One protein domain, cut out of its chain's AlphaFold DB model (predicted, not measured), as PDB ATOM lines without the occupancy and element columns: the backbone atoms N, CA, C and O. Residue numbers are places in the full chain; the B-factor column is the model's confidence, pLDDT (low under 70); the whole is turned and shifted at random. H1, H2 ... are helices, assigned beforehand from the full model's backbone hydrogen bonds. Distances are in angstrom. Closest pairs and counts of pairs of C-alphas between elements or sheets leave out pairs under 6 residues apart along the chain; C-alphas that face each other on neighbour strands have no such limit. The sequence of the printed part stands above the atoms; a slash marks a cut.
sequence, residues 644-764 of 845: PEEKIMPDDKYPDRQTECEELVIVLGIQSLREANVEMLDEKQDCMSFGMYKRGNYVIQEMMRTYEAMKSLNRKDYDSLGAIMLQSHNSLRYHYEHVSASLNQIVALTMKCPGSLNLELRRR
ATOM      1  N   PRO A 644     281.936 194.669 324.369       55.53
ATOM      2  CA  PRO A 644     281.618 196.058 324.097       55.53
ATOM      3  C   PRO A 644     282.600 196.541 323.017       55.53
ATOM      4  O   PRO A 644     283.801 196.399 323.204       55.53
ATOM      5  N   GLU A 645     282.084 197.078 321.903       51.84
ATOM      6  CA  GLU A 645     282.794 197.845 320.846       51.84
ATOM      7  C   GLU A 645     283.026 197.230 319.450       51.84
ATOM      8  O   GLU A 645     283.461 197.968 318.565       51.84
ATOM      9  N   GLU A 646     282.654 195.989 319.129       45.88
ATOM     10  CA  GLU A 646     282.669 195.576 317.709       45.88
ATOM     11  C   GLU A 646     281.325 195.887 317.032       45.88
ATOM     12  O   GLU A 646     280.470 195.021 316.865       45.88
ATOM     13  N   LYS A 647     281.156 197.129 316.547       44.25
ATOM     14  CA  LYS A 647     280.360 197.315 315.324       44.25
ATOM     15  C   LYS A 647     281.119 196.583 314.227       44.25
ATOM     16  O   LYS A 647     282.087 197.121 313.692       44.25
ATOM     17  N   ILE A 648     280.713 195.350 313.929       43.53
ATOM     18  CA  ILE A 648     281.141 194.669 312.711       43.53
ATOM     19  C   ILE A 648     280.623 195.543 311.571       43.53
ATOM     20  O   ILE A 648     279.446 195.506 311.223       43.53
ATOM     21  N   MET A 649     281.484 196.423 311.060       36.72
ATOM     22  CA  MET A 649     281.206 197.124 309.820       36.72
ATOM     23  C   MET A 649     281.014 196.035 308.762       36.72
ATOM     24  O   MET A 649     281.848 195.121 308.717       36.72
ATOM     25  N   PRO A 650     279.942 196.078 307.954       43.22
ATOM     26  CA  PRO A 650     279.842 195.185 306.812       43.22
ATOM     27  C   PRO A 650     281.138 195.328 306.011       43.22
ATOM     28  O   PRO A 650     281.544 196.433 305.655       43.22
ATOM     29  N   ASP A 651     281.864 194.224 305.850       42.03
ATOM     30  CA  ASP A 651     283.094 194.232 305.074       42.03
ATOM     31  C   ASP A 651     282.684 194.437 303.613       42.03
ATOM     32  O   ASP A 651     282.177 193.506 302.988       42.03
ATOM     33  N   ASP A 652     282.902 195.644 303.075       44.88
ATOM     34  CA  ASP A 652     282.633 196.028 301.674       44.88
ATOM     35  C   ASP A 652     283.270 195.061 300.646       44.88
ATOM     36  O   ASP A 652     283.027 195.154 299.442       44.88
ATOM     37  N   LYS A 653     284.143 194.153 301.102       42.59
ATOM     38  CA  LYS A 653     284.832 193.135 300.302       42.59
ATOM     39  C   LYS A 653     284.014 191.879 300.019       42.59
ATOM     40  O   LYS A 653     284.419 191.121 299.137       42.59
ATOM     41  N   TYR A 654     282.929 191.630 300.745       45.03
ATOM     42  CA  TYR A 654     282.111 190.433 300.561       45.03
ATOM     43  C   TYR A 654     280.726 190.809 300.027       45.03
ATOM     44  O   TYR A 654     280.136 191.765 300.533       45.03
ATOM     45  N   PRO A 655     280.195 190.079 299.024       56.97
ATOM     46  CA  PRO A 655     278.795 190.210 298.640       56.97
ATOM     47  C   PRO A 655     277.899 190.028 299.864       56.97
ATOM     48  O   PRO A 655     278.276 189.340 300.821       56.97
ATOM     49  N   ASP A 656     276.713 190.626 299.828       72.94
ATOM     50  CA  ASP A 656     275.706 190.336 300.836       72.94
ATOM     51  C   ASP A 656     275.434 188.817 300.863       72.94
ATOM     52  O   ASP A 656     275.015 188.215 299.874       72.94
ATOM     53  N   ARG A 657     275.737 188.190 302.008       82.81
ATOM     54  CA  ARG A 657     275.679 186.732 302.203       82.81
ATOM     55  C   ARG A 657     274.254 186.219 302.062       82.81
ATOM     56  O   ARG A 657     274.066 185.066 301.679       82.81
ATOM     57  N   GLN A 658     273.270 187.050 302.399       79.19
ATOM     58  CA  GLN A 658     271.873 186.701 302.222       79.19
ATOM     59  C   GLN A 658     271.512 186.703 300.736       79.19
ATOM     60  O   GLN A 658     270.988 185.700 300.253       79.19
ATOM     61  N   THR A 659     271.910 187.741 299.994       83.62
ATOM     62  CA  THR A 659     271.784 187.774 298.528       83.62
ATOM     63  C   THR A 659     272.421 186.537 297.869       83.62
ATOM     64  O   THR A 659     271.804 185.930 296.998       83.62
ATOM     65  N   GLU A 660     273.605 186.081 298.309       88.88
ATOM     66  CA  GLU A 660     274.226 184.847 297.777       88.88
ATOM     67  C   GLU A 660     273.341 183.601 297.974       88.88
ATOM     68  O   GLU A 660     273.266 182.742 297.093       88.88
ATOM     69  N   CYS A 661     272.668 183.483 299.123       88.38
ATOM     70  CA  CYS A 661     271.732 182.389 299.375       88.38
ATOM     71  C   CYS A 661     270.444 182.518 298.545       88.38
ATOM     72  O   CYS A 661     269.945 181.512 298.040       88.38
ATOM     73  N   GLU A 662     269.918 183.731 298.372       87.00
ATOM     74  CA  GLU A 662     268.731 183.998 297.550       87.00
ATOM     75  C   GLU A 662     268.992 183.675 296.070       87.00
ATOM     76  O   GLU A 662     268.203 182.981 295.424       87.00
ATOM     77  N   GLU A 663     270.147 184.082 295.540       89.44
ATOM     78  CA  GLU A 663     270.594 183.713 294.193       89.44
ATOM     79  C   GLU A 663     270.793 182.199 294.058       89.44
ATOM     80  O   GLU A 663     270.464 181.610 293.024       89.44
ATOM     81  N   LEU A 664     271.294 181.537 295.104       91.69
ATOM     82  CA  LEU A 664     271.498 180.090 295.104       91.69
ATOM     83  C   LEU A 664     270.175 179.329 294.970       91.69
ATOM     84  O   LEU A 664     270.106 178.360 294.213       91.69
ATOM     85  N   VAL A 665     269.115 179.779 295.643       91.81
ATOM     86  CA  VAL A 665     267.764 179.209 295.504       91.81
ATOM     87  C   VAL A 665     267.303 179.257 294.038       91.81
ATOM     88  O   VAL A 665     266.794 178.259 293.516       91.81
ATOM     89  N   ILE A 666     267.583 180.362 293.334       91.00
ATOM     90  CA  ILE A 666     267.281 180.529 291.903       91.00
ATOM     91  C   ILE A 666     268.115 179.569 291.042       91.00
ATOM     92  O   ILE A 666     267.563 178.891 290.173       91.00
ATOM     93  N   VAL A 667     269.428 179.468 291.285       91.44
ATOM     94  CA  VAL A 667     270.331 178.566 290.537       91.44
ATOM     95  C   VAL A 667     269.924 177.102 290.702       91.44
ATOM     96  O   VAL A 667     269.920 176.327 289.736       91.44
ATOM     97  N   LEU A 668     269.557 176.704 291.918       91.19
ATOM     98  CA  LEU A 668     269.109 175.347 292.211       91.19
ATOM     99  C   LEU A 668     267.717 175.067 291.633       91.19
ATOM    100  O   LEU A 668     267.473 173.932 291.220       91.19
ATOM    101  N   GLY A 669     266.872 176.088 291.474       91.00
ATOM    102  CA  GLY A 669     265.505 175.955 290.964       91.00
ATOM    103  C   GLY A 669     264.536 175.431 292.023       91.00
ATOM    104  O   GLY A 669     263.614 174.685 291.698       91.00
ATOM    105  N   ILE A 670     264.777 175.790 293.283       92.38
ATOM    106  CA  ILE A 670     263.978 175.406 294.455       92.38
ATOM    107  C   ILE A 670     263.306 176.646 295.052       92.38
ATOM    108  O   ILE A 670     263.587 177.762 294.624       92.38
ATOM    109  N   GLN A 671     262.397 176.475 296.013       87.75
ATOM    110  CA  GLN A 671     261.786 177.616 296.719       87.75
ATOM    111  C   GLN A 671     262.560 178.020 297.975       87.75
ATOM    112  O   GLN A 671     262.490 179.165 298.407       87.75
ATOM    113  N   SER A 672     263.289 177.074 298.563       90.31
ATOM    114  CA  SER A 672     264.033 177.266 299.798       90.31
ATOM    115  C   SER A 672     265.206 176.291 299.868       90.31
ATOM    116  O   SER A 672     265.089 175.149 299.422       90.31
ATOM    117  N   LEU A 673     266.315 176.704 300.497       90.38
ATOM    118  CA  LEU A 673     267.461 175.827 300.770       90.38
ATOM    119  C   LEU A 673     267.115 174.643 301.685       90.38
ATOM    120  O   LEU A 673     267.870 173.678 301.723       90.38
ATOM    121  N   ARG A 674     265.957 174.650 302.357       90.44
ATOM    122  CA  ARG A 674     265.436 173.473 303.070       90.44
ATOM    123  C   ARG A 674     265.167 172.275 302.154       90.44
ATOM    124  O   ARG A 674     265.180 171.138 302.616       90.44
ATOM    125  N   GLU A 675     264.906 172.520 300.872       89.81
ATOM    126  CA  GLU A 675     264.706 171.466 299.870       89.81
ATOM    127  C   GLU A 675     266.026 170.944 299.283       89.81
ATOM    128  O   GLU A 675     266.012 169.964 298.539       89.81
ATOM    129  N   ALA A 676     267.154 171.593 299.591       89.56
ATOM    130  CA  ALA A 676     268.460 171.238 299.058       89.56
ATOM    131  C   ALA A 676     269.187 170.210 299.936       89.56
ATOM    132  O   ALA A 676     269.006 170.139 301.152       89.56
ATOM    133  N   ASN A 677     270.073 169.443 299.308       88.81
ATOM    134  CA  ASN A 677     271.091 168.634 299.973       88.81
ATOM    135  C   ASN A 677     272.482 168.986 299.402       88.81
ATOM    136  O   ASN A 677     272.596 169.772 298.461       88.81
ATOM    137  N   VAL A 678     273.545 168.430 299.987       87.19
ATOM    138  CA  VAL A 678     274.924 168.725 299.553       87.19
ATOM    139  C   VAL A 678     275.180 168.238 298.119       87.19
ATOM    140  O   VAL A 678     275.821 168.939 297.347       87.19
ATOM    141  N   GLU A 679     274.591 167.109 297.717       89.25
ATOM    142  CA  GLU A 679     274.728 166.560 296.360       89.25
ATOM    143  C   GLU A 679     274.182 167.524 295.294       89.25
ATOM    144  O   GLU A 679     274.822 167.748 294.271       89.25
ATOM    145  N   MET A 680     273.045 168.176 295.558       88.94
ATOM    146  CA  MET A 680     272.466 169.192 294.672       88.94
ATOM    147  C   MET A 680     273.372 170.420 294.512       88.94
ATOM    148  O   MET A 680     273.350 171.061 293.458       88.94
ATOM    149  N   LEU A 681     274.152 170.768 295.544       89.94
ATOM    150  CA  LEU A 681     275.158 171.828 295.447       89.94
ATOM    151  C   LEU A 681     276.342 171.381 294.592       89.94
ATOM    152  O   LEU A 681     276.781 172.143 293.731       89.94
ATOM    153  N   ASP A 682     276.823 170.156 294.804       90.00
ATOM    154  CA  ASP A 682     277.953 169.578 294.069       90.00
ATOM    155  C   ASP A 682     277.636 169.438 292.571       90.00
ATOM    156  O   ASP A 682     278.438 169.829 291.723       90.00
ATOM    157  N   GLU A 683     276.434 168.970 292.220       90.38
ATOM    158  CA  GLU A 683     275.985 168.817 290.826       90.38
ATOM    159  C   GLU A 683     275.935 170.141 290.051       90.38
ATOM    160  O   GLU A 683     276.127 170.164 288.833       90.38
ATOM    161  N   LYS A 684     275.659 171.251 290.741       89.75
ATOM    162  CA  LYS A 684     275.540 172.591 290.148       89.75
ATOM    163  C   LYS A 684     276.699 173.513 290.515       89.75
ATOM    164  O   LYS A 684     276.590 174.721 290.297       89.75
ATOM    165  N   GLN A 685     277.805 172.974 291.027       88.94
ATOM    166  CA  GLN A 685     278.937 173.767 291.509       88.94
ATOM    167  C   GLN A 685     279.490 174.715 290.430       88.94
ATOM    168  O   GLN A 685     279.802 175.866 290.727       88.94
ATOM    169  N   ASP A 686     279.524 174.277 289.166       89.19
ATOM    170  CA  ASP A 686     279.991 175.081 288.023       89.19
ATOM    171  C   ASP A 686     279.061 176.262 287.669       89.19
ATOM    172  O   ASP A 686     279.456 177.175 286.941       89.19
ATOM    173  N   CYS A 687     277.821 176.256 288.169       90.19
ATOM    174  CA  CYS A 687     276.793 177.264 287.894       90.19
ATOM    175  C   CYS A 687     276.672 178.327 288.996       90.19
ATOM    176  O   CYS A 687     275.779 179.172 288.920       90.19
ATOM    177  N   MET A 688     277.516 178.283 290.029       91.25
ATOM    178  CA  MET A 688     277.435 179.179 291.182       91.25
ATOM    179  C   MET A 688     278.813 179.690 291.604       91.25
ATOM    180  O   MET A 688     279.849 179.122 291.260       91.25
ATOM    181  N   SER A 689     278.840 180.792 292.350       90.06
ATOM    182  CA  SER A 689     280.094 181.308 292.894       90.06
ATOM    183  C   SER A 689     280.607 180.416 294.033       90.06
ATOM    184  O   SER A 689     279.856 179.687 294.685       90.06
ATOM    185  N   PHE A 690     281.906 180.515 294.327       88.31
ATOM    186  CA  PHE A 690     282.486 179.839 295.491       88.31
ATOM    187  C   PHE A 690     281.840 180.292 296.814       88.31
ATOM    188  O   PHE A 690     281.705 179.490 297.739       88.31
ATOM    189  N   GLY A 691     281.419 181.560 296.891       87.69
ATOM    190  CA  GLY A 691     280.660 182.100 298.020       87.69
ATOM    191  C   GLY A 691     279.309 181.405 298.164       87.69
ATOM    192  O   GLY A 691     279.048 180.807 299.205       87.69
ATOM    193  N   MET A 692     278.519 181.356 297.085       90.75
ATOM    194  CA  MET A 692     277.209 180.687 297.055       90.75
ATOM    195  C   MET A 692     277.298 179.231 297.515       90.75
ATOM    196  O   MET A 692     276.555 178.825 298.406       90.75
ATOM    197  N   TYR A 693     278.250 178.460 296.979       91.56
ATOM    198  CA  TYR A 693     278.451 177.066 297.386       91.56
ATOM    199  C   TYR A 693     278.741 176.954 298.890       91.56
ATOM    200  O   TYR A 693     278.129 176.152 299.598       91.56
ATOM    201  N   LYS A 694     279.643 177.798 299.409       91.06
ATOM    202  CA  LYS A 694     279.965 177.838 300.839       91.06
ATOM    203  C   LYS A 694     278.744 178.168 301.704       91.06
ATOM    204  O   LYS A 694     278.529 177.470 302.697       91.06
ATOM    205  N   ARG A 695     277.957 179.194 301.351       90.94
ATOM    206  CA  ARG A 695     276.763 179.594 302.122       90.94
ATOM    207  C   ARG A 695     275.674 178.534 302.066       90.94
ATOM    208  O   ARG A 695     275.144 178.169 303.111       90.94
ATOM    209  N   GLY A 696     275.409 177.979 300.886       91.62
ATOM    210  CA  GLY A 696     274.485 176.861 300.711       91.62
ATOM    211  C   GLY A 696     274.858 175.675 301.589       91.62
ATOM    212  O   GLY A 696     274.029 175.175 302.348       91.62
ATOM    213  N   ASN A 697     276.133 175.278 301.556       91.75
ATOM    214  CA  ASN A 697     276.629 174.176 302.370       91.75
ATOM    215  C   ASN A 697     276.507 174.473 303.874       91.75
ATOM    216  O   ASN A 697     276.123 173.593 304.642       91.75
ATOM    217  N   TYR A 698     276.781 175.710 304.305       94.00
ATOM    218  CA  TYR A 698     276.528 176.122 305.688       94.00
ATOM    219  C   TYR A 698     275.058 175.926 306.068       94.00
ATOM    220  O   TYR A 698     274.791 175.200 307.023       94.00
ATOM    221  N   VAL A 699     274.132 176.536 305.315       92.88
ATOM    222  CA  VAL A 699     272.697 176.570 305.640       92.88
ATOM    223  C   VAL A 699     272.118 175.157 305.716       92.88
ATOM    224  O   VAL A 699     271.478 174.818 306.710       92.88
ATOM    225  N   ILE A 700     272.395 174.309 304.720       91.69
ATOM    226  CA  ILE A 700     271.902 172.922 304.678       91.69
ATOM    227  C   ILE A 700     272.419 172.134 305.885       91.69
ATOM    228  O   ILE A 700     271.645 171.507 306.611       91.69
ATOM    229  N   GLN A 701     273.728 172.188 306.147       93.38
ATOM    230  CA  GLN A 701     274.293 171.448 307.270       93.38
ATOM    231  C   GLN A 701     273.882 172.029 308.631       93.38
ATOM    232  O   GLN A 701     273.838 171.295 309.616       93.38
ATOM    233  N   GLU A 702     273.603 173.330 308.725       95.31
ATOM    234  CA  GLU A 702     273.157 173.959 309.970       95.31
ATOM    235  C   GLU A 702     271.746 173.513 310.348       95.31
ATOM    236  O   GLU A 702     271.491 173.234 311.521       95.31
ATOM    237  N   MET A 703     270.854 173.335 309.369       92.06
ATOM    238  CA  MET A 703     269.544 172.721 309.607       92.06
ATOM    239  C   MET A 703     269.697 171.304 310.176       92.06
ATOM    240  O   MET A 703     269.056 170.969 311.174       92.06
ATOM    241  N   MET A 704     270.602 170.495 309.611       91.69
ATOM    242  CA  MET A 704     270.890 169.149 310.121       91.69
ATOM    243  C   MET A 704     271.463 169.183 311.545       91.69
ATOM    244  O   MET A 704     270.987 168.457 312.415       91.69
ATOM    245  N   ARG A 705     272.446 170.057 311.812       95.31
ATOM    246  CA  ARG A 705     273.032 170.240 313.154       95.31
ATOM    247  C   ARG A 705     271.981 170.650 314.182       95.31
ATOM    248  O   ARG A 705     271.982 170.120 315.288       95.31
ATOM    249  N   THR A 706     271.076 171.553 313.819       96.06
ATOM    250  CA  THR A 706     270.014 172.035 314.716       96.06
ATOM    251  C   THR A 706     269.024 170.922 315.057       96.06
ATOM    252  O   THR A 706     268.663 170.747 316.222       96.06
ATOM    253  N   TYR A 707     268.638 170.115 314.066       93.62
ATOM    254  CA  TYR A 707     267.774 168.956 314.277       93.62
ATOM    255  C   TYR A 707     268.438 167.875 315.148       93.62
ATOM    256  O   TYR A 707     267.820 167.353 316.079       93.62
ATOM    257  N   GLU A 708     269.716 167.570 314.909       93.12
ATOM    258  CA  GLU A 708     270.460 166.609 315.733       93.12
ATOM    259  C   GLU A 708     270.690 167.119 317.160       93.12
ATOM    260  O   GLU A 708     270.564 166.352 318.113       93.12
ATOM    261  N   ALA A 709     270.921 168.419 317.350       94.44
ATOM    262  CA  ALA A 709     271.012 169.008 318.682       94.44
ATOM    263  C   ALA A 709     269.707 168.868 319.475       94.44
ATOM    264  O   ALA A 709     269.753 168.528 320.659       94.44
ATOM    265  N   MET A 710     268.551 169.061 318.830       94.50
ATOM    266  CA  MET A 710     267.249 168.787 319.449       94.50
ATOM    267  C   MET A 710     267.144 167.320 319.890       94.50
ATOM    268  O   MET A 710     266.785 167.044 321.038       94.50
ATOM    269  N   LYS A 711     267.533 166.362 319.037       93.44
ATOM    270  CA  LYS A 711     267.541 164.936 319.410       93.44
ATOM    271  C   LYS A 711     268.482 164.650 320.582       93.44
ATOM    272  O   LYS A 711     268.112 163.890 321.481       93.44
ATOM    273  N   SER A 712     269.683 165.229 320.587       92.75
ATOM    274  CA  SER A 712     270.653 165.090 321.680       92.75
ATOM    275  C   SER A 712     270.092 165.624 322.995       92.75
ATOM    276  O   SER A 712     270.159 164.926 324.006       92.75
ATOM    277  N   LEU A 713     269.456 166.797 322.982       92.62
ATOM    278  CA  LEU A 713     268.791 167.366 324.155       92.62
ATOM    279  C   LEU A 713     267.658 166.471 324.672       92.62
ATOM    280  O   LEU A 713     267.616 166.169 325.865       92.62
ATOM    281  N   ASN A 714     266.808 165.951 323.782       91.00
ATOM    282  CA  ASN A 714     265.737 165.013 324.138       91.00
ATOM    283  C   ASN A 714     266.276 163.701 324.749       91.00
ATOM    284  O   ASN A 714     265.636 163.088 325.607       91.00
ATOM    285  N   ARG A 715     267.493 163.289 324.372       92.75
ATOM    286  CA  ARG A 715     268.226 162.155 324.969       92.75
ATOM    287  C   ARG A 715     269.057 162.535 326.201       92.75
ATOM    288  O   ARG A 715     269.641 161.645 326.817       92.75
ATOM    289  N   LYS A 716     269.090 163.817 326.583       90.44
ATOM    290  CA  LYS A 716     269.932 164.395 327.651       90.44
ATOM    291  C   LYS A 716     271.437 164.205 327.417       90.44
ATOM    292  O   LYS A 716     272.209 164.109 328.369       90.44
ATOM    293  N   ASP A 717     271.848 164.158 326.154       89.81
ATOM    294  CA  ASP A 717     273.237 164.044 325.715       89.81
ATOM    295  C   ASP A 717     273.841 165.437 325.458       89.81
ATOM    296  O   ASP A 717     273.927 165.924 324.327       89.81
ATOM    297  N   TYR A 718     274.222 166.104 326.548       89.69
ATOM    298  CA  TYR A 718     274.796 167.453 326.519       89.69
ATOM    299  C   TYR A 718     276.223 167.487 325.956       89.69
ATOM    300  O   TYR A 718     276.644 168.505 325.407       89.69
ATOM    301  N   ASP A 719     276.948 166.371 326.033       84.62
ATOM    302  CA  ASP A 719     278.261 166.217 325.413       84.62
ATOM    303  C   ASP A 719     278.129 166.378 323.887       84.62
ATOM    304  O   ASP A 719     278.764 167.250 323.285       84.62
ATOM    305  N   SER A 720     277.225 165.622 323.256       86.94
ATOM    306  CA  SER A 720     276.963 165.766 321.818       86.94
ATOM    307  C   SER A 720     276.494 167.173 321.444       86.94
ATOM    308  O   SER A 720     276.972 167.720 320.449       86.94
ATOM    309  N   LEU A 721     275.640 167.804 322.259       90.06
ATOM    310  CA  LEU A 721     275.239 169.202 322.050       90.06
ATOM    311  C   LEU A 721     276.455 170.140 322.003       90.06
ATOM    312  O   LEU A 721     276.584 170.935 321.072       90.06
ATOM    313  N   GLY A 722     277.377 170.021 322.965       87.44
ATOM    314  CA  GLY A 722     278.598 170.827 323.010       87.44
ATOM    315  C   GLY A 722     279.471 170.656 321.763       87.44
ATOM    316  O   GLY A 722     279.985 171.644 321.225       87.44
ATOM    317  N   ALA A 723     279.589 169.424 321.259       85.19
ATOM    318  CA  ALA A 723     280.317 169.131 320.026       85.19
ATOM    319  C   ALA A 723     279.641 169.746 318.787       85.19
ATOM    320  O   ALA A 723     280.324 170.336 317.946       85.19
ATOM    321  N   ILE A 724     278.311 169.651 318.687       91.19
ATOM    322  CA  ILE A 724     277.527 170.228 317.585       91.19
ATOM    323  C   ILE A 724     277.644 171.757 317.578       91.19
ATOM    324  O   ILE A 724     277.878 172.345 316.521       91.19
ATOM    325  N   MET A 725     277.574 172.409 318.744       91.00
ATOM    326  CA  MET A 725     277.771 173.861 318.861       91.00
ATOM    327  C   MET A 725     279.152 174.296 318.350       91.00
ATOM    328  O   MET A 725     279.268 175.284 317.625       91.00
ATOM    329  N   LEU A 726     280.212 173.540 318.662       87.56
ATOM    330  CA  LEU A 726     281.557 173.835 318.158       87.56
ATOM    331  C   LEU A 726     281.658 173.654 316.635       87.56
ATOM    332  O   LEU A 726     282.346 174.427 315.964       87.56
ATOM    333  N   GLN A 727     280.980 172.648 316.078       89.00
ATOM    334  CA  GLN A 727     280.897 172.456 314.629       89.00
ATOM    335  C   GLN A 727     280.166 173.618 313.952       89.00
ATOM    336  O   GLN A 727     280.674 174.140 312.960       89.00
ATOM    337  N   SER A 728     279.037 174.061 314.511       92.12
ATOM    338  CA  SER A 728     278.302 175.230 314.015       92.12
ATOM    339  C   SER A 728     279.172 176.488 314.037       92.12
ATOM    340  O   SER A 728     279.323 177.126 312.998       92.12
ATOM    341  N   HIS A 729     279.874 176.778 315.143       89.31
ATOM    342  CA  HIS A 729     280.807 177.918 315.232       89.31
ATOM    343  C   HIS A 729     281.895 177.885 314.150       89.31
ATOM    344  O   HIS A 729     282.171 178.887 313.488       89.31
ATOM    345  N   ASN A 730     282.514 176.723 313.930       87.62
ATOM    346  CA  ASN A 730     283.509 176.571 312.867       87.62
ATOM    347  C   ASN A 730     282.885 176.773 311.480       87.62
ATOM    348  O   ASN A 730     283.498 177.397 310.616       87.62
ATOM    349  N   SER A 731     281.661 176.294 311.271       90.50
ATOM    350  CA  SER A 731     280.938 176.468 310.014       90.50
ATOM    351  C   SER A 731     280.556 177.934 309.770       90.50
ATOM    352  O   SER A 731     280.799 178.460 308.685       90.50
ATOM    353  N   LEU A 732     280.097 178.652 310.799       88.31
ATOM    354  CA  LEU A 732     279.873 180.101 310.766       88.31
ATOM    355  C   LEU A 732     281.149 180.868 310.410       88.31
ATOM    356  O   LEU A 732     281.107 181.851 309.673       88.31
ATOM    357  N   ARG A 733     282.307 180.407 310.890       85.50
ATOM    358  CA  ARG A 733     283.605 181.016 310.584       85.50
ATOM    359  C   ARG A 733     284.084 180.731 309.161       85.50
ATOM    360  O   ARG A 733     284.543 181.650 308.492       85.50
ATOM    361  N   TYR A 734     284.045 179.478 308.715       85.12
ATOM    362  CA  TYR A 734     284.692 179.061 307.464       85.12
ATOM    363  C   TYR A 734     283.742 178.993 306.267       85.12
ATOM    364  O   TYR A 734     284.173 179.270 305.147       85.12
ATOM    365  N   HIS A 735     282.478 178.625 306.479       86.81
ATOM    366  CA  HIS A 735     281.475 178.460 305.424       86.81
ATOM    367  C   HIS A 735     280.503 179.631 305.334       86.81
ATOM    368  O   HIS A 735     280.112 179.962 304.224       86.81
ATOM    369  N   TYR A 736     280.153 180.299 306.437       87.31
ATOM    370  CA  TYR A 736     279.320 181.514 306.402       87.31
ATOM    371  C   TYR A 736     280.132 182.821 306.509       87.31
ATOM    372  O   TYR A 736     279.690 183.878 306.074       87.31
ATOM    373  N   GLU A 737     281.370 182.741 307.011       84.44
ATOM    374  CA  GLU A 737     282.317 183.862 307.145       84.44
ATOM    375  C   GLU A 737     281.740 185.046 307.941       84.44
ATOM    376  O   GLU A 737     281.879 186.201 307.544       84.44
ATOM    377  N   HIS A 738     281.082 184.754 309.067       78.00
ATOM    378  CA  HIS A 738     280.361 185.727 309.907       78.00
ATOM    379  C   HIS A 738     280.966 185.897 311.315       78.00
ATOM    380  O   HIS A 738     280.392 186.537 312.187       78.00
ATOM    381  N   VAL A 739     282.153 185.332 311.559       78.69
ATOM    382  CA  VAL A 739     282.809 185.346 312.877       78.69
ATOM    383  C   VAL A 739     284.051 186.238 312.851       78.69
ATOM    384  O   VAL A 739     284.971 185.991 312.067       78.69
ATOM    385  N   SER A 740     284.116 187.234 313.743       79.31
ATOM    386  CA  SER A 740     285.294 188.098 313.897       79.31
ATOM    387  C   SER A 740     286.476 187.364 314.545       79.31
ATOM    388  O   SER A 740     286.329 186.342 315.228       79.31
ATOM    389  N   ALA A 741     287.688 187.892 314.355       80.00
ATOM    390  CA  ALA A 741     288.883 187.336 314.990       80.00
ATOM    391  C   ALA A 741     288.782 187.371 316.525       80.00
ATOM    392  O   ALA A 741     289.174 186.402 317.181       80.00
ATOM    393  N   SER A 742     288.217 188.449 317.075       80.31
ATOM    394  CA  SER A 742     288.009 188.669 318.507       80.31
ATOM    395  C   SER A 742     287.041 187.639 319.098       80.31
ATOM    396  O   SER A 742     287.385 186.952 320.062       80.31
ATOM    397  N   LEU A 743     285.881 187.430 318.461       80.50
ATOM    398  CA  LEU A 743     284.917 186.398 318.872       80.50
ATOM    399  C   LEU A 743     285.535 184.997 318.829       80.50
ATOM    400  O   LEU A 743     285.385 184.204 319.760       80.50
ATOM    401  N   ASN A 744     286.301 184.693 317.781       82.81
ATOM    402  CA  ASN A 744     286.967 183.401 317.668       82.81
ATOM    403  C   ASN A 744     288.040 183.181 318.755       82.81
ATOM    404  O   ASN A 744     288.218 182.053 319.218       82.81
ATOM    405  N   GLN A 745     288.751 184.230 319.181       83.81
ATOM    406  CA  GLN A 745     289.693 184.139 320.302       83.81
ATOM    407  C   GLN A 745     288.978 183.831 321.619       83.81
ATOM    408  O   GLN A 745     289.452 182.970 322.360       83.81
ATOM    409  N   ILE A 746     287.835 184.471 321.885       83.88
ATOM    410  CA  ILE A 746     287.031 184.196 323.084       83.88
ATOM    411  C   ILE A 746     286.603 182.737 323.108       83.88
ATOM    412  O   ILE A 746     286.891 182.045 324.081       83.88
ATOM    413  N   VAL A 747     286.005 182.234 322.022       83.44
ATOM    414  CA  VAL A 747     285.598 180.823 321.950       83.44
ATOM    415  C   VAL A 747     286.795 179.908 322.211       83.44
ATOM    416  O   VAL A 747     286.715 179.014 323.050       83.44
ATOM    417  N   ALA A 748     287.946 180.162 321.582       81.75
ATOM    418  CA  ALA A 748     289.150 179.358 321.791       81.75
ATOM    419  C   ALA A 748     289.679 179.388 323.239       81.75
ATOM    420  O   ALA A 748     290.209 178.379 323.709       81.75
ATOM    421  N   LEU A 749     289.563 180.518 323.940       82.88
ATOM    422  CA  LEU A 749     289.938 180.644 325.351       82.88
ATOM    423  C   LEU A 749     288.946 179.904 326.252       82.88
ATOM    424  O   LEU A 749     289.376 179.105 327.083       82.88
ATOM    425  N   THR A 750     287.643 180.077 326.029       80.94
ATOM    426  CA  THR A 750     286.582 179.388 326.778       80.94
ATOM    427  C   THR A 750     286.682 177.871 326.627       80.94
ATOM    428  O   THR A 750     286.497 177.131 327.589       80.94
ATOM    429  N   MET A 751     287.066 177.375 325.446       77.06
ATOM    430  CA  MET A 751     287.296 175.941 325.217       77.06
ATOM    431  C   MET A 751     288.496 175.369 325.990       77.06
ATOM    432  O   MET A 751     288.631 174.152 326.079       77.06
ATOM    433  N   LYS A 752     289.378 176.206 326.554       78.00
ATOM    434  CA  LYS A 752     290.492 175.765 327.416       78.00
ATOM    435  C   LYS A 752     290.133 175.754 328.902       78.00
ATOM    436  O   LYS A 752     290.917 175.242 329.702       78.00
ATOM    437  N   CYS A 753     288.987 176.310 329.282       79.81
ATOM    438  CA  CYS A 753     288.557 176.373 330.671       79.81
ATOM    439  C   CYS A 753     288.004 175.011 331.140       79.81
ATOM    440  O   CYS A 753     287.180 174.413 330.443       79.81
ATOM    441  N   PRO A 754     288.422 174.507 332.321       76.62
ATOM    442  CA  PRO A 754     287.784 173.357 332.965       76.62
ATOM    443  C   PRO A 754     286.273 173.571 333.139       76.62
ATOM    444  O   PRO A 754     285.855 174.682 333.455       76.62
ATOM    445  N   GLY A 755     285.468 172.522 332.936       77.25
ATOM    446  CA  GLY A 755     284.000 172.596 332.977       77.25
ATOM    447  C   GLY A 755     283.337 172.966 331.644       77.25
ATOM    448  O   GLY A 755     282.118 172.900 331.526       77.25
ATOM    449  N   SER A 756     284.112 173.320 330.611       80.88
ATOM    450  CA  SER A 756     283.593 173.409 329.243       80.88
ATOM    451  C   SER A 756     283.372 172.005 328.673       80.88
ATOM    452  O   SER A 756     284.321 171.218 328.586       80.88
ATOM    453  N   LEU A 757     282.145 171.711 328.227       74.81
ATOM    454  CA  LEU A 757     281.736 170.406 327.677       74.81
ATOM    455  C   LEU A 757     282.683 169.884 326.578       74.81
ATOM    456  O   LEU A 757     282.997 168.699 326.518       74.81
ATOM    457  N   ASN A 758     283.245 170.773 325.757       67.19
ATOM    458  CA  ASN A 758     284.187 170.387 324.701       67.19
ATOM    459  C   ASN A 758     285.586 169.992 325.209       67.19
ATOM    460  O   ASN A 758     286.266 169.186 324.569       67.19
ATOM    461  N   LEU A 759     286.043 170.534 326.342       56.62
ATOM    462  CA  LEU A 759     287.310 170.124 326.958       56.62
ATOM    463  C   LEU A 759     287.161 168.774 327.666       56.62
ATOM    464  O   LEU A 759     288.065 167.941 327.606       56.62
ATOM    465  N   GLU A 760     286.021 168.545 328.315       56.88
ATOM    466  CA  GLU A 760     285.724 167.276 328.985       56.88
ATOM    467  C   GLU A 760     285.570 166.127 327.992       56.88
ATOM    468  O   GLU A 760     286.113 165.051 328.231       56.88
ATOM    469  N   LEU A 761     284.958 166.375 326.833       58.09
ATOM    470  CA  LEU A 761     284.942 165.438 325.708       58.09
ATOM    471  C   LEU A 761     286.344 165.045 325.231       58.09
ATOM    472  O   LEU A 761     286.586 163.872 324.947       58.09
ATOM    473  N   ARG A 762     287.276 166.006 325.144       56.38
ATOM    474  CA  ARG A 762     288.676 165.717 324.786       56.38
ATOM    475  C   ARG A 762     289.352 164.852 325.842       56.38
ATOM    476  O   ARG A 762     289.958 163.858 325.476       56.38
ATOM    477  N   ARG A 763     289.172 165.163 327.128       53.84
ATOM    478  CA  ARG A 763     289.731 164.362 328.234       53.84
ATOM    479  C   ARG A 763     289.150 162.947 328.284       53.84
ATOM    480  O   ARG A 763     289.903 161.989 328.348       53.84
ATOM    481  N   ARG A 764     287.826 162.802 328.154       53.84
ATOM    482  CA  ARG A 764     287.145 161.494 328.124       53.84
ATOM    483  C   ARG A 764     287.532 160.650 326.905       53.84
ATOM    484  O   ARG A 764     287.508 159.429 326.995       53.84
TER     485      ARG A 764
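Overview. This is residues 644 to 764 of the 845 residues of an uncharacterized protein of Cimex lectularius (UniProt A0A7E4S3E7). A long helical hairpin, H3 and H4 side by side, makes the middle of a flat domain; H1 and H2 pack on the first part of H3, H6 packs on H4 towards the other end, and H5 is near H4. The printed part has 121 residues, with six named helices, H1 to H6, and no named strand: all helix. It is only just loose, close to compact, radius of gyration of the C-alphas 16.7 A, spanning 46 by 38 by 21 A.

Along the chain. After residues 644 to 656, H1 is residues 657 to 668, from C-alpha 657 at (275.679, 186.732, 302.203). H2 is 678 to 683, H3 690 to 714 (36.3 A), H4 718 to 734 (24.4 A), H5 741 to 750, H6 757 to 764.

Arrangement. H1 touches H3, about perpendicular at 84 degrees; the closest C-alphas, Glu 660 and Met 692, are 5.2 A apart. Every helix has each O i to N i+4 pair within hydrogen-bond range.

Size, cuts and confidence. The printed part has no cut; pLDDT is under 70 at 644 to 655 and 758 to 764.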